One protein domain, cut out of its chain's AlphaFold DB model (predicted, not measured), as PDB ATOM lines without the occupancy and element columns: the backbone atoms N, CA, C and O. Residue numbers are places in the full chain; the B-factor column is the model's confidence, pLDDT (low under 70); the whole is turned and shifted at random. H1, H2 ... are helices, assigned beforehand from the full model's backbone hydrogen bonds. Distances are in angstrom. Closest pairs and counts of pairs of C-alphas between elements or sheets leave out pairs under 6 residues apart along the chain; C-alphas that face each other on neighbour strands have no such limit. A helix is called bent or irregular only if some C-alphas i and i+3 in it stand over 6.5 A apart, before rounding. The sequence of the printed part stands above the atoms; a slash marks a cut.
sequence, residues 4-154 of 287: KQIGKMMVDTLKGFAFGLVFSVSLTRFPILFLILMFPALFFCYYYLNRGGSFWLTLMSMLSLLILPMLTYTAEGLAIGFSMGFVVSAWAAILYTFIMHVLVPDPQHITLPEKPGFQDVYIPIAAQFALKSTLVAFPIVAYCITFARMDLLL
ATOM      1  N   LYS A   4     -38.086  19.337 -31.888       78.12
ATOM      2  CA  LYS A   4     -36.791  19.448 -31.196       78.12
ATOM      3  C   LYS A   4     -36.432  20.892 -30.804       78.12
ATOM      4  O   LYS A   4     -35.803  21.101 -29.770       78.12
ATOM      5  N   GLN A   5     -36.826  21.889 -31.601       82.75
ATOM      6  CA  GLN A   5     -36.565  23.305 -31.309       82.75
ATOM      7  C   GLN A   5     -37.421  23.803 -30.137       82.75
ATOM      8  O   GLN A   5     -36.925  24.552 -29.301       82.75
ATOM      9  N   ILE A   6     -38.665  23.329 -30.032       87.44
ATOM     10  CA  ILE A   6     -39.587  23.669 -28.938       87.44
ATOM     11  C   ILE A   6     -39.066  23.150 -27.605       87.44
ATOM     12  O   ILE A   6     -38.912  23.928 -26.665       87.44
ATOM     13  N   GLY A   7     -38.711  21.861 -27.551       90.56
ATOM     14  CA  GLY A   7     -38.132  21.266 -26.346       90.56
ATOM     15  C   GLY A   7     -36.877  22.015 -25.893       90.56
ATOM     16  O   GLY A   7     -36.728  22.317 -24.711       90.56
ATOM     17  N   LYS A   8     -36.020  22.417 -26.842       91.56
ATOM     18  CA  LYS A   8     -34.846  23.246 -26.544       91.56
ATOM     19  C   LYS A   8     -35.224  24.607 -25.948       91.56
ATOM     20  O   LYS A   8     -34.651  24.971 -24.931       91.56
ATOM     21  N   MET A   9     -36.179  25.340 -26.526       91.19
ATOM     22  CA  MET A   9     -36.603  26.647 -25.997       91.19
ATOM     23  C   MET A   9     -37.202  26.542 -24.590       91.19
ATOM     24  O   MET A   9     -36.905  27.378 -23.741       91.19
ATOM     25  N   MET A  10     -37.995  25.500 -24.322       94.94
ATOM     26  CA  MET A  10     -38.569  25.252 -22.996       94.94
ATOM     27  C   MET A  10     -37.479  24.979 -21.951       94.94
ATOM     28  O   MET A  10     -37.504  25.564 -20.865       94.94
ATOM     29  N   VAL A  11     -36.494  24.143 -22.297       95.94
ATOM     30  CA  VAL A  11     -35.334  23.864 -21.441       95.94
ATOM     31  C   VAL A  11     -34.467  25.110 -21.255       95.94
ATOM     32  O   VAL A  11     -34.020  25.368 -20.142       95.94
ATOM     33  N   ASP A  12     -34.254  25.908 -22.302       95.06
ATOM     34  CA  ASP A  12     -33.499  27.162 -22.231       95.06
ATOM     35  C   ASP A  12     -34.183  28.172 -21.288       95.06
ATOM     36  O   ASP A  12     -33.506  28.794 -20.469       95.06
ATOM     37  N   THR A  13     -35.516  28.294 -21.330       95.50
ATOM     38  CA  THR A  13     -36.282  29.118 -20.377       95.50
ATOM     39  C   THR A  13     -36.075  28.655 -18.940       95.50
ATOM     40  O   THR A  13     -35.758  29.474 -18.078       95.50
ATOM     41  N   LEU A  14     -36.214  27.350 -18.687       97.12
ATOM     42  CA  LEU A  14     -36.032  26.785 -17.352       97.12
ATOM     43  C   LEU A  14     -34.606  27.011 -16.843       97.12
ATOM     44  O   LEU A  14     -34.426  27.470 -15.721       97.12
ATOM     45  N   LYS A  15     -33.593  26.737 -17.672       96.75
ATOM     46  CA  LYS A  15     -32.179  26.938 -17.324       96.75
ATOM     47  C   LYS A  15     -31.877  28.395 -17.005       96.75
ATOM     48  O   LYS A  15     -31.237  28.658 -15.992       96.75
ATOM     49  N   GLY A  16     -32.339  29.325 -17.845       96.19
ATOM     50  CA  GLY A  16     -32.110  30.752 -17.644       96.19
ATOM     51  C   GLY A  16     -32.698  31.237 -16.321       96.19
ATOM     52  O   GLY A  16     -31.984  31.815 -15.509       96.19
ATOM     53  N   PHE A  17     -33.970  30.930 -16.056       96.88
ATOM     54  CA  PHE A  17     -34.640  31.359 -14.824       96.88
ATOM     55  C   PHE A  17     -34.160  30.622 -13.573       96.88
ATOM     56  O   PHE A  17     -34.057  31.246 -12.519       96.88
ATOM     57  N   ALA A  18     -33.811  29.337 -13.669       96.50
ATOM     58  CA  ALA A  18     -33.198  28.609 -12.560       96.50
ATOM     59  C   ALA A  18     -31.838  29.211 -12.190       96.50
ATOM     60  O   ALA A  18     -31.565  29.424 -11.010       96.50
ATOM     61  N   PHE A  19     -31.016  29.546 -13.190       95.81
ATOM     62  CA  PHE A  19     -29.739  30.219 -12.978       95.81
ATOM     63  C   PHE A  19     -29.921  31.557 -12.255       95.81
ATOM     64  O   PHE A  19     -29.333  31.750 -11.192       95.81
ATOM     65  N   GLY A  20     -30.780  32.447 -12.764       95.06
ATOM     66  CA  GLY A  20     -31.040  33.734 -12.117       95.06
ATOM     67  C   GLY A  20     -31.657  33.597 -10.722       95.06
ATOM     68  O   GLY A  20     -31.318  34.375  -9.832       95.06
ATOM     69  N   LEU A  21     -32.522  32.602 -10.493       95.62
ATOM     70  CA  LEU A  21     -33.165  32.380  -9.195       95.62
ATOM     71  C   LEU A  21     -32.158  31.909  -8.145       95.62
ATOM     72  O   LEU A  21     -32.086  32.501  -7.071       95.62
ATOM     73  N   VAL A  22     -31.357  30.890  -8.472       95.44
ATOM     74  CA  VAL A  22     -30.294  30.390  -7.587       95.44
ATOM     75  C   VAL A  22     -29.290  31.498  -7.300       95.44
ATOM     76  O   VAL A  22     -28.931  31.705  -6.141       95.44
ATOM     77  N   PHE A  23     -28.887  32.247  -8.330       95.06
ATOM     78  CA  PHE A  23     -27.991  33.389  -8.187       95.06
ATOM     79  C   PHE A  23     -28.570  34.433  -7.223       95.06
ATOM     80  O   PHE A  23     -27.895  34.846  -6.286       95.06
ATOM     81  N   SER A  24     -29.836  34.809  -7.403       93.69
ATOM     82  CA  SER A  24     -30.487  35.846  -6.596       93.69
ATOM     83  C   SER A  24     -30.682  35.408  -5.149       93.69
ATOM     84  O   SER A  24     -30.184  36.068  -4.248       93.69
ATOM     85  N   VAL A  25     -31.344  34.275  -4.908       92.38
ATOM     86  CA  VAL A  25     -31.680  33.817  -3.547       92.38
ATOM     87  C   VAL A  25     -30.423  33.511  -2.724       92.38
ATOM     88  O   VAL A  25     -30.389  33.776  -1.525       92.38
ATOM     89  N   SER A  26     -29.368  32.984  -3.353       91.56
ATOM     90  CA  SER A  26     -28.146  32.607  -2.629       91.56
ATOM     91  C   SER A  26     -27.253  33.806  -2.312       91.56
ATOM     92  O   SER A  26     -26.605  33.830  -1.266       91.56
ATOM     93  N   LEU A  27     -27.173  34.784  -3.222       92.38
ATOM     94  CA  LEU A  27     -26.154  35.832  -3.153       92.38
ATOM     95  C   LEU A  27     -26.667  37.163  -2.608       92.38
ATOM     96  O   LEU A  27     -25.849  37.933  -2.114       92.38
ATOM     97  N   THR A  28     -27.972  37.462  -2.627       87.00
ATOM     98  CA  THR A  28     -28.474  38.761  -2.121       87.00
ATOM     99  C   THR A  28     -28.228  38.973  -0.629       87.00
ATOM    100  O   THR A  28     -28.128  40.114  -0.184       87.00
ATOM    101  N   ARG A  29     -28.004  37.892   0.131       88.38
ATOM    102  CA  ARG A  29     -27.540  37.932   1.531       88.38
ATOM    103  C   ARG A  29     -26.113  38.472   1.688       88.38
ATOM    104  O   ARG A  29     -25.732  38.878   2.781       88.38
ATOM    105  N   PHE A  30     -25.335  38.507   0.606       92.62
ATOM    106  CA  PHE A  30     -23.948  38.965   0.560       92.62
ATOM    107  C   PHE A  30     -23.774  40.054  -0.518       92.62
ATOM    108  O   PHE A  30     -23.214  39.777  -1.579       92.62
ATOM    109  N   PRO A  31     -24.202  41.311  -0.276       88.00
ATOM    110  CA  PRO A  31     -24.298  42.350  -1.311       88.00
ATOM    111  C   PRO A  31     -23.009  42.602  -2.106       88.00
ATOM    112  O   PRO A  31     -23.042  42.763  -3.323       88.00
ATOM    113  N   ILE A  32     -21.852  42.592  -1.437       92.25
ATOM    114  CA  ILE A  32     -20.555  42.797  -2.099       92.25
ATOM    115  C   ILE A  32     -20.221  41.607  -3.009       92.25
ATOM    116  O   ILE A  32     -19.864  41.797  -4.170       92.25
ATOM    117  N   LEU A  33     -20.383  40.379  -2.506       94.56
ATOM    118  CA  LEU A  33     -20.139  39.162  -3.281       94.56
ATOM    119  C   LEU A  33     -21.107  39.060  -4.465       94.56
ATOM    120  O   LEU A  33     -20.693  38.702  -5.565       94.56
ATOM    121  N   PHE A  34     -22.369  39.434  -4.258       94.00
ATOM    122  CA  PHE A  34     -23.375  39.524  -5.306       94.00
ATOM    123  C   PHE A  34     -22.902  40.427  -6.450       94.00
ATOM    124  O   PHE A  34     -22.919  40.005  -7.603       94.00
ATOM    125  N   LEU A  35     -22.438  41.646  -6.152       94.06
ATOM    126  CA  LEU A  35     -21.963  42.581  -7.177       94.06
ATOM    127  C   LEU A  35     -20.710  42.064  -7.891       94.06
ATOM    128  O   LEU A  35     -20.630  42.149  -9.117       94.06
ATOM    129  N   ILE A  36     -19.765  41.483  -7.145       95.50
ATOM    130  CA  ILE A  36     -18.549  40.888  -7.714       95.50
ATOM    131  C   ILE A  36     -18.900  39.759  -8.682       95.50
ATOM    132  O   ILE A  36     -18.288  39.674  -9.741       95.50
ATOM    133  N   LEU A  37     -19.881  38.917  -8.352       96.88
ATOM    134  CA  LEU A  37     -20.318  37.802  -9.195       96.88
ATOM    135  C   LEU A  37     -21.294  38.225 -10.302       96.88
ATOM    136  O   LEU A  37     -21.402  37.536 -11.315       96.88
ATOM    137  N   MET A  38     -21.966  39.369 -10.163       96.81
ATOM    138  CA  MET A  38     -22.873  39.899 -11.184       96.81
ATOM    139  C   MET A  38     -22.103  40.309 -12.442       96.81
ATOM    140  O   MET A  38     -22.547  40.035 -13.554       96.81
ATOM    141  N   PHE A  39     -20.918  40.906 -12.286       97.38
ATOM    142  CA  PHE A  39     -20.062  41.264 -13.418       97.38
ATOM    143  C   PHE A  39     -19.709  40.057 -14.316       97.38
ATOM    144  O   PHE A  39     -20.038  40.096 -15.506       97.38
ATOM    145  N   PRO A  40     -19.096  38.964 -13.808       97.56
ATOM    146  CA  PRO A  40     -18.803  37.792 -14.620       97.56
ATOM    147  C   PRO A  40     -20.078  37.091 -15.098       97.56
ATOM    148  O   PRO A  40     -20.083  36.589 -16.218       97.56
ATOM    149  N   ALA A  41     -21.172  37.088 -14.327       97.44
ATOM    150  CA  ALA A  41     -22.441  36.516 -14.781       97.44
ATOM    151  C   ALA A  41     -22.962  37.217 -16.050       97.44
ATOM    152  O   ALA A  41     -23.246  36.551 -17.050       97.44
ATOM    153  N   LEU A  42     -22.997  38.555 -16.057       97.38
ATOM    154  CA  LEU A  42     -23.348  39.344 -17.242       97.38
ATOM    155  C   LEU A  42     -22.360  39.102 -18.387       97.38
ATOM    156  O   LEU A  42     -22.786  38.853 -19.519       97.38
ATOM    157  N   PHE A  43     -21.056  39.106 -18.096       97.56
ATOM    158  CA  PHE A  43     -20.017  38.830 -19.086       97.56
ATOM    159  C   PHE A  43     -20.221  37.482 -19.774       97.56
ATOM    160  O   PHE A  43     -20.215  37.421 -21.001       97.56
ATOM    161  N   PHE A  44     -20.462  36.409 -19.019       96.44
ATOM    162  CA  PHE A  44     -20.681  35.085 -19.592       96.44
ATOM    163  C   PHE A  44     -21.984  34.998 -20.389       96.44
ATOM    164  O   PHE A  44     -22.003  34.313 -21.412       96.44
ATOM    165  N   CYS A  45     -23.042  35.725 -20.008       96.50
ATOM    166  CA  CYS A  45     -24.257  35.830 -20.821       96.50
ATOM    167  C   CYS A  45     -23.979  36.467 -22.192       96.50
ATOM    168  O   CYS A  45     -24.363  35.897 -23.221       96.50
ATOM    169  N   TYR A  46     -23.279  37.606 -22.225       96.12
ATOM    170  CA  TYR A  46     -22.897  38.263 -23.479       96.12
ATOM    171  C   TYR A  46     -21.913  37.419 -24.289       96.12
ATOM    172  O   TYR A  46     -22.060  37.273 -25.500       96.12
ATOM    173  N   TYR A  47     -20.930  36.817 -23.625       95.75
ATOM    174  CA  TYR A  47     -19.910  36.006 -24.275       95.75
ATOM    175  C   TYR A  47     -20.493  34.745 -24.904       95.75
ATOM    176  O   TYR A  47     -20.135  34.390 -26.026       95.75
ATOM    177  N   TYR A  48     -21.430  34.088 -24.218       94.88
ATOM    178  CA  TYR A  48     -22.163  32.953 -24.767       94.88
ATOM    179  C   TYR A  48     -22.901  33.336 -26.055       94.88
ATOM    180  O   TYR A  48     -22.789  32.624 -27.053       94.88
ATOM    181  N   LEU A  49     -23.579  34.490 -26.078       93.69
ATOM    182  CA  LEU A  49     -24.268  34.966 -27.278       93.69
ATOM    183  C   LEU A  49     -23.293  35.288 -28.418       93.69
ATOM    184  O   LEU A  49     -23.505  34.849 -29.549       93.69
ATOM    185  N   ASN A  50     -22.199  35.993 -28.120       92.88
ATOM    186  CA  ASN A  50     -21.199  36.387 -29.114       92.88
ATOM    187  C   ASN A  50     -20.457  35.187 -29.737       92.88
ATOM    188  O   ASN A  50     -19.913  35.316 -30.830       92.88
ATOM    189  N   ARG A  51     -20.456  34.017 -29.081       92.38
ATOM    190  CA  ARG A  51     -19.920  32.745 -29.609       92.38
ATOM    191  C   ARG A  51     -20.935  31.915 -30.413       92.38
ATOM    192  O   ARG A  51     -20.679  30.747 -30.695       92.38
ATOM    193  N   GLY A  52     -22.095  32.479 -30.756       89.88
ATOM    194  CA  GLY A  52     -23.157  31.766 -31.479       89.88
ATOM    195  C   GLY A  52     -24.091  30.956 -30.576       89.88
ATOM    196  O   GLY A  52     -24.782  30.049 -31.039       89.88
ATOM    197  N   GLY A  53     -24.117  31.255 -29.274       91.25
ATOM    198  CA  GLY A  53     -25.032  30.636 -28.322       91.25
ATOM    199  C   GLY A  53     -26.511  30.931 -28.606       91.25
ATOM    200  O   GLY A  53     -26.878  31.774 -29.427       91.25
ATOM    201  N   SER A  54     -27.394  30.224 -27.899       91.69
ATOM    202  CA  SER A  54     -28.841  30.444 -27.975       91.69
ATOM    203  C   SER A  54     -29.204  31.853 -27.495       91.69
ATOM    204  O   SER A  54     -29.103  32.155 -26.308       91.69
ATOM    205  N   PHE A  55     -29.693  32.696 -28.412       90.56
ATOM    206  CA  PHE A  55     -30.240  34.016 -28.074       90.56
ATOM    207  C   PHE A  55     -31.326  33.928 -26.998       90.56
ATOM    208  O   PHE A  55     -31.368  34.762 -26.098       90.56
ATOM    209  N   TRP A  56     -32.183  32.903 -27.074       91.50
ATOM    210  CA  TRP A  56     -33.270  32.711 -26.121       91.50
ATOM    211  C   TRP A  56     -32.740  32.431 -24.713       91.50
ATOM    212  O   TRP A  56     -33.149  33.106 -23.775       91.50
ATOM    213  N   LEU A  57     -31.768  31.520 -24.569       94.94
ATOM    214  CA  LEU A  57     -31.133  31.248 -23.277       94.94
ATOM    215  C   LEU A  57     -30.472  32.505 -22.701       94.94
ATOM    216  O   LEU A  57     -30.710  32.827 -21.543       94.94
ATOM    217  N   THR A  58     -29.695  33.243 -23.505       95.25
ATOM    218  CA  THR A  58     -29.079  34.501 -23.051       95.25
ATOM    219  C   THR A  58     -30.132  35.486 -22.566       95.25
ATOM    220  O   THR A  58     -29.982  36.038 -21.482       95.25
ATOM    221  N   LEU A  59     -31.206  35.689 -23.334       93.69
ATOM    222  CA  LEU A  59     -32.271  36.620 -22.972       93.69
ATOM    223  C   LEU A  59     -32.937  36.222 -21.648       93.69
ATOM    224  O   LEU A  59     -33.107  37.073 -20.779       93.69
ATOM    225  N   MET A  60     -33.272  34.943 -21.466       95.69
ATOM    226  CA  MET A  60     -33.893  34.440 -20.233       95.69
ATOM    227  C   MET A  60     -32.946  34.550 -19.027       95.69
ATOM    228  O   MET A  60     -33.364  34.974 -17.948       95.69
ATOM    229  N   SER A  61     -31.660  34.230 -19.201       97.00
ATOM    230  CA  SER A  61     -30.637  34.409 -18.163       97.00
ATOM    231  C   SER A  61     -30.449  35.881 -17.797       97.00
ATOM    232  O   SER A  61     -30.391  36.209 -16.619       97.00
ATOM    233  N   MET A  62     -30.416  36.789 -18.778       95.81
ATOM    234  CA  MET A  62     -30.322  38.226 -18.507       95.81
ATOM    235  C   MET A  62     -31.553  38.737 -17.764       95.81
ATOM    236  O   MET A  62     -31.417  39.388 -16.737       95.81
ATOM    237  N   LEU A  63     -32.760  38.429 -18.245       95.50
ATOM    238  CA  LEU A  63     -33.993  38.874 -17.593       95.50
ATOM    239  C   LEU A  63     -34.067  38.386 -16.144       95.50
ATOM    240  O   LEU A  63     -34.365  39.173 -15.251       95.50
ATOM    241  N   SER A  64     -33.750  37.116 -15.895       96.56
ATOM    242  CA  SER A  64     -33.791  36.553 -14.545       96.56
ATOM    243  C   SER A  64     -32.710  37.131 -13.622       96.56
ATOM    244  O   SER A  64     -33.034  37.483 -12.491       96.56
ATOM    245  N   LEU A  65     -31.472  37.323 -14.095       96.50
ATOM    246  CA  LEU A  65     -30.399  37.979 -13.329       96.50
ATOM    247  C   LEU A  65     -30.717  39.431 -12.960       96.50
ATOM    248  O   LEU A  65     -30.182  39.940 -11.983       96.50
ATOM    249  N   LEU A  66     -31.546  40.110 -13.751       96.06
ATOM    250  CA  LEU A  66     -31.879  41.518 -13.551       96.06
ATOM    251  C   LEU A  66     -33.152  41.704 -12.719       96.06
ATOM    252  O   LEU A  66     -33.205  42.586 -11.867       96.06
ATOM    253  N   ILE A  67     -34.172  40.875 -12.951       95.25
ATOM    254  CA  ILE A  67     -35.483  40.999 -12.302       95.25
ATOM    255  C   ILE A  67     -35.511  40.295 -10.944       95.25
ATOM    256  O   ILE A  67     -36.064  40.827  -9.989       95.25
ATOM    257  N   LEU A  68     -34.951  39.093 -10.819       95.56
ATOM    258  CA  LEU A  68     -35.133  38.309  -9.593       95.56
ATOM    259  C   LEU A  68     -34.459  38.924  -8.355       95.56
ATOM    260  O   LEU A  68     -35.115  38.932  -7.312       95.56
ATOM    261  N   PRO A  69     -33.251  39.523  -8.426       94.00
ATOM    262  CA  PRO A  69     -32.654  40.180  -7.260       94.00
ATOM    263  C   PRO A  69     -33.511  41.341  -6.744       94.00
ATOM    264  O   PRO A  69     -33.655  41.540  -5.540       94.00
ATOM    265  N   MET A  70     -34.137  42.073  -7.668       92.94
ATOM    266  CA  MET A  70     -35.050  43.179  -7.373       92.94
ATOM    267  C   MET A  70     -36.252  42.707  -6.553       92.94
ATOM    268  O   MET A  70     -36.618  43.328  -5.562       92.94
ATOM    269  N   LEU A  71     -36.823  41.558  -6.923       93.19
ATOM    270  CA  LEU A  71     -37.955  40.966  -6.211       93.19
ATOM    271  C   LEU A  71     -37.554  40.377  -4.854       93.19
ATOM    272  O   LEU A  71     -38.331  40.461  -3.902       93.19
ATOM    273  N   THR A  72     -36.343  39.821  -4.736       90.31
ATOM    274  CA  THR A  72     -35.866  39.270  -3.458       90.31
ATOM    275  C   THR A  72     -35.684  40.329  -2.371       90.31
ATOM    276  O   THR A  72     -35.798  39.979  -1.200       90.31
ATOM    277  N   TYR A  73     -35.473  41.607  -2.721       86.12
ATOM    278  CA  TYR A  73     -35.464  42.698  -1.733       86.12
ATOM    279  C   TYR A  73     -36.818  42.891  -1.051       86.12
ATOM    280  O   TYR A  73     -36.863  43.309   0.103       86.12
ATOM    281  N   THR A  74     -37.917  42.605  -1.752       87.12
ATOM    282  CA  THR A  74     -39.261  42.679  -1.175       87.12
ATOM    283  C   THR A  74     -39.584  41.404  -0.406       87.12
ATOM    284  O   THR A  74     -39.911  41.462   0.776       87.12
ATOM    285  N   ALA A  75     -39.495  40.247  -1.067       89.44
ATOM    286  CA  ALA A  75     -39.647  38.943  -0.432       89.44
ATOM    287  C   ALA A  75     -39.070  37.834  -1.319       89.44
ATOM    288  O   ALA A  75     -39.339  37.786  -2.521       89.44
ATOM    289  N   GLU A  76     -38.362  36.871  -0.721       88.88
ATOM    290  CA  GLU A  76     -37.835  35.704  -1.449       88.88
ATOM    291  C   GLU A  76     -38.955  34.928  -2.177       88.88
ATOM    292  O   GLU A  76     -38.802  34.538  -3.337       88.88
ATOM    293  N   GLY A  77     -40.125  34.781  -1.541       92.00
ATOM    294  CA  GLY A  77     -41.289  34.110  -2.129       92.00
ATOM    295  C   GLY A  77     -41.823  34.777  -3.403       92.00
ATOM    296  O   GLY A  77     -42.299  34.077  -4.297       92.00
ATOM    297  N   LEU A  78     -41.684  36.103  -3.539       91.75
ATOM    298  CA  LEU A  78     -42.080  36.821  -4.757       91.75
ATOM    299  C   LEU A  78     -41.169  36.467  -5.931       91.75
ATOM    300  O   LEU A  78     -41.660  36.250  -7.036       91.75
ATOM    301  N   ALA A  79     -39.859  36.352  -5.702       93.44
ATOM    302  CA  ALA A  79     -38.914  35.957  -6.745       93.44
ATOM    303  C   ALA A  79     -39.157  34.512  -7.212       93.44
ATOM    304  O   ALA A  79     -39.150  34.241  -8.415       93.44
ATOM    305  N   ILE A  80     -39.429  33.593  -6.279       94.25
ATOM    306  CA  ILE A  80     -39.759  32.195  -6.591       94.25
ATOM    307  C   ILE A  80     -41.073  32.120  -7.382       94.25
ATOM    308  O   ILE A  80     -41.114  31.510  -8.451       94.25
ATOM    309  N   GLY A  81     -42.127  32.785  -6.899       95.31
ATOM    310  CA  GLY A  81     -43.431  32.835  -7.562       95.31
ATOM    311  C   GLY A  81     -43.361  33.449  -8.961       95.31
ATOM    312  O   GLY A  81     -43.879  32.867  -9.913       95.31
ATOM    313  N   PHE A  82     -42.657  34.576  -9.110       94.50
ATOM    314  CA  PHE A  82     -42.432  35.220 -10.403       94.50
ATOM    315  C   PHE A  82     -41.670  34.305 -11.363       94.50
ATOM    316  O   PHE A  82     -42.075  34.158 -12.512       94.50
ATOM    317  N   SER A  83     -40.597  33.659 -10.896       95.69
ATOM    318  CA  SER A  83     -39.798  32.741 -11.711       95.69
ATOM    319  C   SER A  83     -40.642  31.576 -12.237       95.69
ATOM    320  O   SER A  83     -40.685  31.340 -13.446       95.69
ATOM    321  N   MET A  84     -41.397  30.903 -11.362       95.44
ATOM    322  CA  MET A  84     -42.289  29.809 -11.766       95.44
ATOM    323  C   MET A  84     -43.383  30.290 -12.724       95.44
ATOM    324  O   MET A  84     -43.585  29.683 -13.777       95.44
ATOM    325  N   GLY A  85     -44.051  31.399 -12.399       95.44
ATOM    326  CA  GLY A  85     -45.104  31.976 -13.234       95.44
ATOM    327  C   GLY A  85     -44.598  32.365 -14.622       95.44
ATOM    328  O   GLY A  85     -45.265  32.089 -15.621       95.44
ATOM    329  N   PHE A  86     -43.392  32.930 -14.709       94.81
ATOM    330  CA  PHE A  86     -42.768  33.291 -15.977       94.81
ATOM    331  C   PHE A  86     -42.404  32.055 -16.807       94.81
ATOM    332  O   PHE A  86     -42.708  32.023 -17.999       94.81
ATOM    333  N   VAL A  87     -41.805  31.022 -16.201       96.88
ATOM    334  CA  VAL A  87     -41.453  29.771 -16.901       96.88
ATOM    335  C   VAL A  87     -42.703  29.090 -17.462       96.88
ATOM    336  O   VAL A  87     -42.729  28.752 -18.646       96.88
ATOM    337  N   VAL A  88     -43.758  28.946 -16.655       96.62
ATOM    338  CA  VAL A  88     -45.025  28.332 -17.089       96.62
ATOM    339  C   VAL A  88     -45.680  29.156 -18.196       96.62
ATOM    340  O   VAL A  88     -46.090  28.598 -19.213       96.62
ATOM    341  N   SER A  89     -45.719  30.483 -18.052       94.38
ATOM    342  CA  SER A  89     -46.283  31.377 -19.073       94.38
ATOM    343  C   SER A  89     -45.497  31.318 -20.385       94.38
ATOM    344  O   SER A  89     -46.084  31.282 -21.465       94.38
ATOM    345  N   ALA A  90     -44.167  31.249 -20.315       93.94
ATOM    346  CA  ALA A  90     -43.311  31.105 -21.486       93.94
ATOM    347  C   ALA A  90     -43.519  29.751 -22.179       93.94
ATOM    348  O   ALA A  90     -43.599  29.697 -23.404       93.94
ATOM    349  N   TRP A  91     -43.661  28.660 -21.422       95.62
ATOM    350  CA  TRP A  91     -43.990  27.348 -21.981       95.62
ATOM    351  C   TRP A  91     -45.362  27.343 -22.649       95.62
ATOM    352  O   TRP A  91     -45.478  26.863 -23.775       95.62
ATOM    353  N   ALA A  92     -46.373  27.933 -22.010       95.56
ATOM    354  CA  ALA A  92     -47.695  28.092 -22.601       95.56
ATOM    355  C   ALA A  92     -47.629  28.888 -23.916       95.56
ATOM    356  O   ALA A  92     -48.209  28.465 -24.912       95.56
ATOM    357  N   ALA A  93     -46.858  29.978 -23.965       92.38
ATOM    358  CA  ALA A  93     -46.666  30.772 -25.179       92.38
ATOM    359  C   ALA A  93     -45.952  29.994 -26.303       92.38
ATOM    360  O   ALA A  93     -46.348  30.082 -27.469       92.38
ATOM    361  N   ILE A  94     -44.919  29.212 -25.967       92.12
ATOM    362  CA  ILE A  94     -44.200  28.358 -26.925       92.12
ATOM    363  C   ILE A  94     -45.137  27.276 -27.480       92.12
ATOM    364  O   ILE A  94     -45.209  27.096 -28.697       92.12
ATOM    365  N   LEU A  95     -45.879  26.585 -26.610       93.88
ATOM    366  CA  LEU A  95     -46.842  25.556 -27.006       93.88
ATOM    367  C   LEU A  95     -47.963  26.143 -27.860       93.88
ATOM    368  O   LEU A  95     -48.291  25.576 -28.897       93.88
ATOM    369  N   TYR A  96     -48.497  27.301 -27.475       92.19
ATOM    370  CA  TYR A  96     -49.517  27.994 -28.251       92.19
ATOM    371  C   TYR A  96     -49.008  28.347 -29.650       92.19
ATOM    372  O   TYR A  96     -49.668  28.056 -30.642       92.19
ATOM    373  N   THR A  97     -47.792  28.888 -29.754       89.12
ATOM    374  CA  THR A  97     -47.175  29.214 -31.049       89.12
ATOM    375  C   THR A  97     -46.975  27.965 -31.908       89.12
ATOM    376  O   THR A  97     -47.208  28.001 -33.115       89.12
ATOM    377  N   PHE A  98     -46.586  26.841 -31.302       89.31
ATOM    378  CA  PHE A  98     -46.478  25.568 -32.009       89.31
ATOM    379  C   PHE A  98     -47.831  25.067 -32.515       89.31
ATOM    380  O   PHE A  98     -47.941  24.729 -33.690       89.31
ATOM    381  N   ILE A  99     -48.852  25.056 -31.655       92.00
ATOM    382  CA  ILE A  99     -50.214  24.653 -32.017       92.00
ATOM    383  C   ILE A  99     -50.708  25.507 -33.185       92.00
ATOM    384  O   ILE A  99     -51.170  24.964 -34.185       92.00
ATOM    385  N   MET A 100     -50.531  26.827 -33.112       89.94
ATOM    386  CA  MET A 100     -50.930  27.734 -34.188       89.94
ATOM    387  C   MET A 100     -50.180  27.466 -35.493       89.94
ATOM    388  O   MET A 100     -50.798  27.497 -36.548       89.94
ATOM    389  N   HIS A 101     -48.885  27.144 -35.440       85.12
ATOM    390  CA  HIS A 101     -48.111  26.793 -36.634       85.12
ATOM    391  C   HIS A 101     -48.523  25.444 -37.248       85.12
ATOM    392  O   HIS A 101     -48.403  25.260 -38.454       85.12
ATOM    393  N   VAL A 102     -49.004  24.493 -36.439       88.50
ATOM    394  CA  VAL A 102     -49.561  23.222 -36.936       88.50
ATOM    395  C   VAL A 102     -50.934  23.440 -37.574       88.50
ATOM    396  O   VAL A 102     -51.218  22.859 -38.617       88.50
ATOM    397  N   LEU A 103     -51.779  24.276 -36.964       91.44
ATOM    398  CA  LEU A 103     -53.121  24.580 -37.470       91.44
ATOM    399  C   LEU A 103     -53.093  25.468 -38.721       91.44
ATOM    400  O   LEU A 103     -53.918  25.292 -39.614       91.44
ATOM    401  N   VAL A 104     -52.158  26.416 -38.781       88.00
ATOM    402  CA  VAL A 104     -51.995  27.378 -39.877       88.00
ATOM    403  C   VAL A 104     -50.526  27.365 -40.324       88.00
ATOM    404  O   VAL A 104     -49.733  28.192 -39.866       88.00
ATOM    405  N   PRO A 105     -50.128  26.398 -41.173       80.88
ATOM    406  CA  PRO A 105     -48.751  26.281 -41.635       80.88
ATOM    407  C   PRO A 105     -48.366  27.425 -42.576       80.88
ATOM    408  O   PRO A 105     -49.191  27.947 -43.329       80.88
ATOM    409  N   ASP A 106     -47.082  27.788 -42.558       74.12
ATOM    410  CA  ASP A 106     -46.564  28.853 -43.413       74.12
ATOM    411  C   ASP A 106     -46.669  28.464 -44.901       74.12
ATOM    412  O   ASP A 106     -46.201  27.388 -45.293       74.12
ATOM    413  N   PRO A 107     -47.217  29.342 -45.763       71.81
ATOM    414  CA  PRO A 107     -47.420  29.043 -47.181       71.81
ATOM    415  C   PRO A 107     -46.107  28.944 -47.972       71.81
ATOM    416  O   PRO A 107     -46.089  28.389 -49.067       71.81
ATOM    417  N   GLN A 108     -45.003  29.478 -47.438       67.62
ATOM    418  CA  GLN A 108     -43.682  29.419 -48.059       67.62
ATOM    419  C   GLN A 108     -42.675  28.806 -47.090       67.62
ATOM    420  O   GLN A 108     -42.420  29.340 -46.012       67.62
ATOM    421  N   HIS A 109     -42.053  27.699 -47.497       60.97
ATOM    422  CA  HIS A 109     -40.866  27.179 -46.825       60.97
ATOM    423  C   HIS A 109     -39.671  28.064 -47.178       60.97
ATOM    424  O   HIS A 109     -38.901  27.776 -48.092       60.97
ATOM    425  N   ILE A 110     -39.529  29.179 -46.464       63.84
ATOM    426  CA  ILE A 110     -38.321  29.992 -46.546       63.84
ATOM    427  C   ILE A 110     -37.223  29.216 -45.819       63.84
ATOM    428  O   ILE A 110     -37.273  29.034 -44.600       63.84
ATOM    429  N   THR A 111     -36.224  28.745 -46.561       63.19
ATOM    430  CA  THR A 111     -34.999  28.201 -45.973       63.19
ATOM    431  C   THR A 111     -34.260  29.335 -45.276       63.19
ATOM    432  O   THR A 111     -33.594  30.152 -45.914       63.19
ATOM    433  N   LEU A 112     -34.423  29.421 -43.958       63.59
ATOM    434  CA  LEU A 112     -33.659  30.352 -43.141       63.59
ATOM    435  C   LEU A 112     -32.180  29.939 -43.186       63.59
ATOM    436  O   LEU A 112     -31.893  28.749 -43.042       63.59
ATOM    437  N   PRO A 113     -31.242  30.888 -43.359       66.81
ATOM    438  CA  PRO A 113     -29.824  30.577 -43.284       66.81
ATOM    439  C   PRO A 113     -29.517  29.945 -41.926       66.81
ATOM    440  O   PRO A 113     -29.944  30.445 -40.878       66.81
ATOM    441  N   GLU A 114     -28.802  28.823 -41.953       64.69
ATOM    442  CA  GLU A 114     -28.427  28.111 -40.741       64.69
ATOM    443  C   GLU A 114     -27.499  29.011 -39.919       64.69
ATOM    444  O   GLU A 114     -26.480  29.505 -40.407       64.69
ATOM    445  N   LYS A 115     -27.893  29.308 -38.677       65.88
ATOM    446  CA  LYS A 115     -27.048  30.124 -37.804       65.88
ATOM    447  C   LYS A 115     -25.765  29.343 -37.513       65.88
ATOM    448  O   LYS A 115     -25.867  28.154 -37.210       65.88
ATOM    449  N   PRO A 116     -24.590  30.000 -37.528       65.88
ATOM    450  CA  PRO A 116     -23.356  29.372 -37.082       65.88
ATOM    451  C   PRO A 116     -23.573  28.757 -35.697       65.88
ATOM    452  O   PRO A 116     -24.120  29.415 -34.807       65.88
ATOM    453  N   GLY A 117     -23.202  27.487 -35.541       79.62
ATOM    454  CA  GLY A 117     -23.332  26.781 -34.271       79.62
ATOM    455  C   GLY A 117     -22.510  27.433 -33.159       79.62
ATOM    456  O   GLY A 117     -21.585  28.206 -33.414       79.62
ATOM    457  N   PHE A 118     -22.843  27.097 -31.912       87.56
ATOM    458  CA  PHE A 118     -22.072  27.533 -30.753       87.56
ATOM    459  C   PHE A 118     -20.632  27.020 -30.843       87.56
ATOM    460  O   PHE A 118     -20.405  25.825 -31.037       87.56
ATOM    461  N   GLN A 119     -19.672  27.924 -30.674       88.69
ATOM    462  CA  GLN A 119     -18.252  27.596 -30.688       88.69
ATOM    463  C   GLN A 119     -17.733  27.450 -29.257       88.69
ATOM    464  O   GLN A 119     -17.560  28.440 -28.542       88.69
ATOM    465  N   ASP A 120     -17.437  26.217 -28.850       86.50
ATOM    466  CA  ASP A 120     -16.908  25.917 -27.513       86.50
ATOM    467  C   ASP A 120     -15.384  26.104 -27.412       86.50
ATOM    468  O   ASP A 120     -14.651  25.315 -26.828       86.50
ATOM    469  N   VAL A 121     -14.890  27.162 -28.049       90.12
ATOM    470  CA  VAL A 121     -13.484  27.568 -28.026       90.12
ATOM    471  C   VAL A 121     -13.425  29.027 -27.590       90.12
ATOM    472  O   VAL A 121     -14.389  29.786 -27.756       90.12
ATOM    473  N   TYR A 122     -12.308  29.428 -26.987       91.25
ATOM    474  CA  TYR A 122     -12.079  30.828 -26.669       91.25
ATOM    475  C   TYR A 122     -11.950  31.654 -27.953       91.25
ATOM    476  O   TYR A 122     -11.039  31.452 -28.752       91.25
ATOM    477  N   ILE A 123     -12.850  32.620 -28.120       92.12
ATOM    478  CA  ILE A 123     -12.804  33.600 -29.206       92.12
ATOM    479  C   ILE A 123     -12.475  34.978 -28.614       92.12
ATOM    480  O   ILE A 123     -13.306  35.525 -27.877       92.12
ATOM    481  N   PRO A 124     -11.315  35.580 -28.938       91.50
ATOM    482  CA  PRO A 124     -10.878  36.839 -28.334       91.50
ATOM    483  C   PRO A 124     -11.787  38.015 -28.702       91.50
ATOM    484  O   PRO A 124     -12.149  38.811 -27.840       91.50
ATOM    485  N   ILE A 125     -12.228  38.093 -29.960       91.19
ATOM    486  CA  ILE A 125     -13.114  39.167 -30.439       91.19
ATOM    487  C   ILE A 125     -14.467  39.113 -29.712       91.19
ATOM    488  O   ILE A 125     -14.959  40.130 -29.224       91.19
ATOM    489  N   ALA A 126     -15.042  37.915 -29.555       91.81
ATOM    490  CA  ALA A 126     -16.293  37.733 -28.821       91.81
ATOM    491  C   ALA A 126     -16.161  38.131 -27.341       91.81
ATOM    492  O   ALA A 126     -17.109  38.675 -26.770       91.81
ATOM    493  N   ALA A 127     -14.993  37.889 -26.732       94.38
ATOM    494  CA  ALA A 127     -14.701  38.257 -25.349       94.38
ATOM    495  C   ALA A 127     -14.557  39.776 -25.194       94.38
ATOM    496  O   ALA A 127     -15.133  40.347 -24.273       94.38
ATOM    497  N   GLN A 128     -13.871  40.449 -26.122       92.38
ATOM    498  CA  GLN A 128     -13.771  41.914 -26.139       92.38
ATOM    499  C   GLN A 128     -15.148  42.571 -26.266       92.38
ATOM    500  O   GLN A 128     -15.473  43.491 -25.517       92.38
ATOM    501  N   PHE A 129     -15.993  42.062 -27.161       92.44
ATOM    502  CA  PHE A 129     -17.368  42.529 -27.309       92.44
ATOM    503  C   PHE A 129     -18.227  42.261 -26.074       92.44
ATOM    504  O   PHE A 129     -18.983  43.135 -25.658       92.44
ATOM    505  N   ALA A 130     -18.084  41.092 -25.449       95.50
ATOM    506  CA  ALA A 130     -18.793  40.780 -24.215       95.50
ATOM    507  C   ALA A 130     -18.353  41.692 -23.065       95.50
ATOM    508  O   ALA A 130     -19.196  42.196 -22.324       95.50
ATOM    509  N   LEU A 131     -17.049  41.965 -22.951       95.56
ATOM    510  CA  LEU A 131     -16.504  42.899 -21.971       95.56
ATOM    511  C   LEU A 131     -17.051  44.305 -22.204       95.56
ATOM    512  O   LEU A 131     -17.492  44.949 -21.258       95.56
ATOM    513  N   LYS A 132     -17.093  44.751 -23.463       93.88
ATOM    514  CA  LYS A 132     -17.654  46.047 -23.846       93.88
ATOM    515  C   LYS A 132     -19.112  46.185 -23.398       93.88
ATOM    516  O   LYS A 132     -19.448  47.150 -22.717       93.88
ATOM    517  N   SER A 133     -19.961  45.209 -23.722       94.81
ATOM    518  CA  SER A 133     -21.367  45.200 -23.294       94.81
ATOM    519  C   SER A 133     -21.509  45.138 -21.773       94.81
ATOM    520  O   SER A 133     -22.335  45.845 -21.204       94.81
ATOM    521  N   THR A 134     -20.658  44.361 -21.100       96.62
ATOM    522  CA  THR A 134     -20.662  44.241 -19.634       96.62
ATOM    523  C   THR A 134     -20.279  45.552 -18.960       96.62
ATOM    524  O   THR A 134     -20.956  45.964 -18.028       96.62
ATOM    525  N   LEU A 135     -19.252  46.251 -19.446       95.62
ATOM    526  CA  LEU A 135     -18.835  47.552 -18.913       95.62
ATOM    527  C   LEU A 135     -19.913  48.628 -19.076       95.62
ATOM    528  O   LEU A 135     -19.960  49.563 -18.282       95.62
ATOM    529  N   VAL A 136     -20.790  48.488 -20.073       94.88
ATOM    530  CA  VAL A 136     -21.952  49.367 -20.241       94.88
ATOM    531  C   VAL A 136     -23.116  48.940 -19.355       94.88
ATOM    532  O   VAL A 136     -23.736  49.791 -18.740       94.88
ATOM    533  N   ALA A 137     -23.450  47.655 -19.269       96.06
ATOM    534  CA  ALA A 137     -24.613  47.208 -18.503       96.06
ATOM    535  C   ALA A 137     -24.357  47.201 -16.987       96.06
ATOM    536  O   ALA A 137     -25.223  47.582 -16.203       96.06
ATOM    537  N   PHE A 138     -23.170  46.786 -16.551       97.00
ATOM    538  CA  PHE A 138     -22.868  46.569 -15.140       97.00
ATOM    539  C   PHE A 138     -23.052  47.812 -14.256       97.00
ATOM    540  O   PHE A 138     -23.655  47.655 -13.200       97.00
ATOM    541  N   PRO A 139     -22.625  49.038 -14.625       96.75
ATOM    542  CA  PRO A 139     -22.764  50.188 -13.731       96.75
ATOM    543  C   PRO A 139     -24.223  50.527 -13.407       96.75
ATOM    544  O   PRO A 139     -24.545  50.774 -12.246       96.75
ATOM    545  N   ILE A 140     -25.123  50.497 -14.399       96.56
ATOM    546  CA  ILE A 140     -26.555  50.718 -14.149       96.56
ATOM    547  C   ILE A 140     -27.174  49.562 -13.359       96.56
ATOM    548  O   ILE A 140     -27.989  49.810 -12.473       96.56
ATOM    549  N   VAL A 141     -26.754  48.319 -13.616       96.31
ATOM    550  CA  VAL A 141     -27.209  47.139 -12.865       96.31
ATOM    551  C   VAL A 141     -26.779  47.220 -11.402       96.31
ATOM    552  O   VAL A 141     -27.608  47.091 -10.505       96.31
ATOM    553  N   ALA A 142     -25.501  47.503 -11.153       95.94
ATOM    554  CA  ALA A 142     -24.945  47.669  -9.821       95.94
ATOM    555  C   ALA A 142     -25.630  48.818  -9.076       95.94
ATOM    556  O   ALA A 142     -26.005  48.643  -7.920       95.94
ATOM    557  N   TYR A 143     -25.856  49.958  -9.736       95.88
ATOM    558  CA  TYR A 143     -26.590  51.082  -9.155       95.88
ATOM    559  C   TYR A 143     -28.020  50.689  -8.770       95.88
ATOM    560  O   TYR A 143     -28.421  50.876  -7.622       95.88
ATOM    561  N   CYS A 144     -28.785  50.105  -9.694       94.94
ATOM    562  CA  CYS A 144     -30.174  49.757  -9.413       94.94
ATOM    563  C   CYS A 144     -30.272  48.728  -8.287       94.94
ATOM    564  O   CYS A 144     -31.117  48.884  -7.411       94.94
ATOM    565  N   ILE A 145     -29.413  47.702  -8.287       92.06
ATOM    566  CA  ILE A 145     -29.429  46.633  -7.278       92.06
ATOM    567  C   ILE A 145     -29.003  47.159  -5.914       92.06
ATOM    568  O   ILE A 145     -29.742  46.992  -4.950       92.06
ATOM    569  N   THR A 146     -27.873  47.860  -5.832       92.81
ATOM    570  CA  THR A 146     -27.339  48.358  -4.553       92.81
ATOM    571  C   THR A 146     -28.314  49.292  -3.843       92.81
ATOM    572  O   THR A 146     -28.435  49.244  -2.623       92.81
ATOM    573  N   PHE A 147     -29.025  50.125  -4.604       92.06
ATOM    574  CA  PHE A 147     -29.962  51.113  -4.068       92.06
ATOM    575  C   PHE A 147     -31.434  50.697  -4.200       92.06
ATOM    576  O   PHE A 147     -32.309  51.546  -4.036       92.06
ATOM    577  N   ALA A 148     -31.712  49.428  -4.528       90.31
ATOM    578  CA  ALA A 148     -33.059  48.874  -4.705       90.31
ATOM    579  C   ALA A 148     -34.000  49.769  -5.553       90.31
ATOM    580  O   ALA A 148     -35.159  50.006  -5.203       90.31
ATOM    581  N   ARG A 149     -33.500  50.299  -6.678       93.88
ATOM    582  CA  ARG A 149     -34.224  51.236  -7.561       93.88
ATOM    583  C   ARG A 149     -35.190  50.494  -8.482       93.88
ATOM    584  O   ARG A 149     -34.938  50.333  -9.677       93.88
ATOM    585  N   MET A 150     -36.305  50.042  -7.909       89.81
ATOM    586  CA  MET A 150     -37.393  49.368  -8.632       89.81
ATOM    587  C   MET A 150     -37.998  50.247  -9.732       89.81
ATOM    588  O   MET A 150     -38.415  49.743 -10.772       89.81
ATOM    589  N   ASP A 151     -37.997  51.564  -9.535       90.25
ATOM    590  CA  ASP A 151     -38.443  52.558 -10.509       90.25
ATOM    591  C   ASP A 151     -37.609  52.526 -11.801       90.25
ATOM    592  O   ASP A 151     -38.134  52.737 -12.891       90.25
ATOM    593  N   LEU A 152     -36.320  52.187 -11.713       94.69
ATOM    594  CA  LEU A 152     -35.409  52.118 -12.858       94.69
ATOM    595  C   LEU A 152     -35.267  50.713 -13.452       94.69
ATOM    596  O   LEU A 152     -34.477  50.529 -14.383       94.69
ATOM    597  N   LEU A 153     -36.049  49.737 -12.980       93.12
ATOM    598  CA  LEU A 153     -36.008  48.348 -13.445       93.12
ATOM    599  C   LEU A 153     -36.082  48.257 -14.975       93.12
ATOM    600  O   LEU A 153     -35.279  47.573 -15.613       93.12
ATOM    601  N   LEU A 154     -37.018  48.997 -15.574       92.31
ATOM    602  CA  LEU A 154     -37.222  48.998 -17.018       92.31
ATOM    603  C   LEU A 154     -36.009  49.576 -17.764       92.31
ATOM    604  O   LEU A 154     -35.574  49.012 -18.769       92.31
TER     605      LEU A 154
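Overview. This is residues 4 to 154 of the 287 residues of the protein "Membrane protein" of Vibrio sp. JCM 19236 (UniProt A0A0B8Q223). Long H4 stands with H1, H2 and H3 in an up-and-down bundle, each helix running against the one before it, with H3 in the middle; bent H5 and short H6 pack over H2 and H3 on the side away from H1. Residues 99 to 114, of which 99 to 103 belong to H4, stick out. The printed part has 151 residues with six named helices, H1 to H6 in order, and no named strand; it is all helix, only just compact, close to loose, with a radius of gyration of the C-alphas of 17.3 A and spans of 53 by 39 by 24 A.

Arrangement. H4, residues 76 to 103, touches H1, residues 4 to 27, at a shallow tilt of 9 degrees, opposite ways; their closest C-alphas, Met 10 and Trp 91, are 5.9 A apart. The hub is H3, residues 55 to 72; its closest C-alpha pair with H1 is Ser 61 and Gly 16, 4.0 A. H3 and H4 form a hairpin, touching through residues 64 to 72 and 78 to 83 alone. H2, residues 31 to 50, forms a hairpin with H3, closest at C-alphas Cys 45 and Thr 58, 5.5 A. H5, residues 124 to 146, assigned as one helix by its hydrogen bonds, is bent, with C-alphas 136 and 139 6.6 A apart; H5a is residues 124 to 136, H5b 139 to 146. H5a touches H2 at a steep tilt of 45 degrees, closest at C-alphas Tyr 46 and Ala 130, 4.9 A. H5b and irregular H6, residues 150 to 154, with C-alphas 151 and 154 7.5 A apart, each only just touch H3, with 3 pairs of C-alphas within 8 A, at its residues 66 to 70 alone. Every O i to N i+4 pair is within hydrogen-bond range in H1, H4, H5a and H5b; the counts are 15 of 16 in H2, 12 of 14 in H3 and 0 of 1 in H6, which has 1 of 2 O i to N i+3 pairs.

Along the chain. H4 measures 40.7 A, H1 34.2 A, H2 28.6 A and H3 25.8 A. C-alpha 4 is at (-36.791, 19.448, -31.196) and C-alpha 154 at (-37.222, 48.998, -17.018).

Size, cuts and confidence. The farthest C-alphas, Ile 32 and Pro 107, are 54.3 A apart. The printed part has no cut; the link from H4 to H5 is long. Residues 108 to 116 have pLDDT under 70.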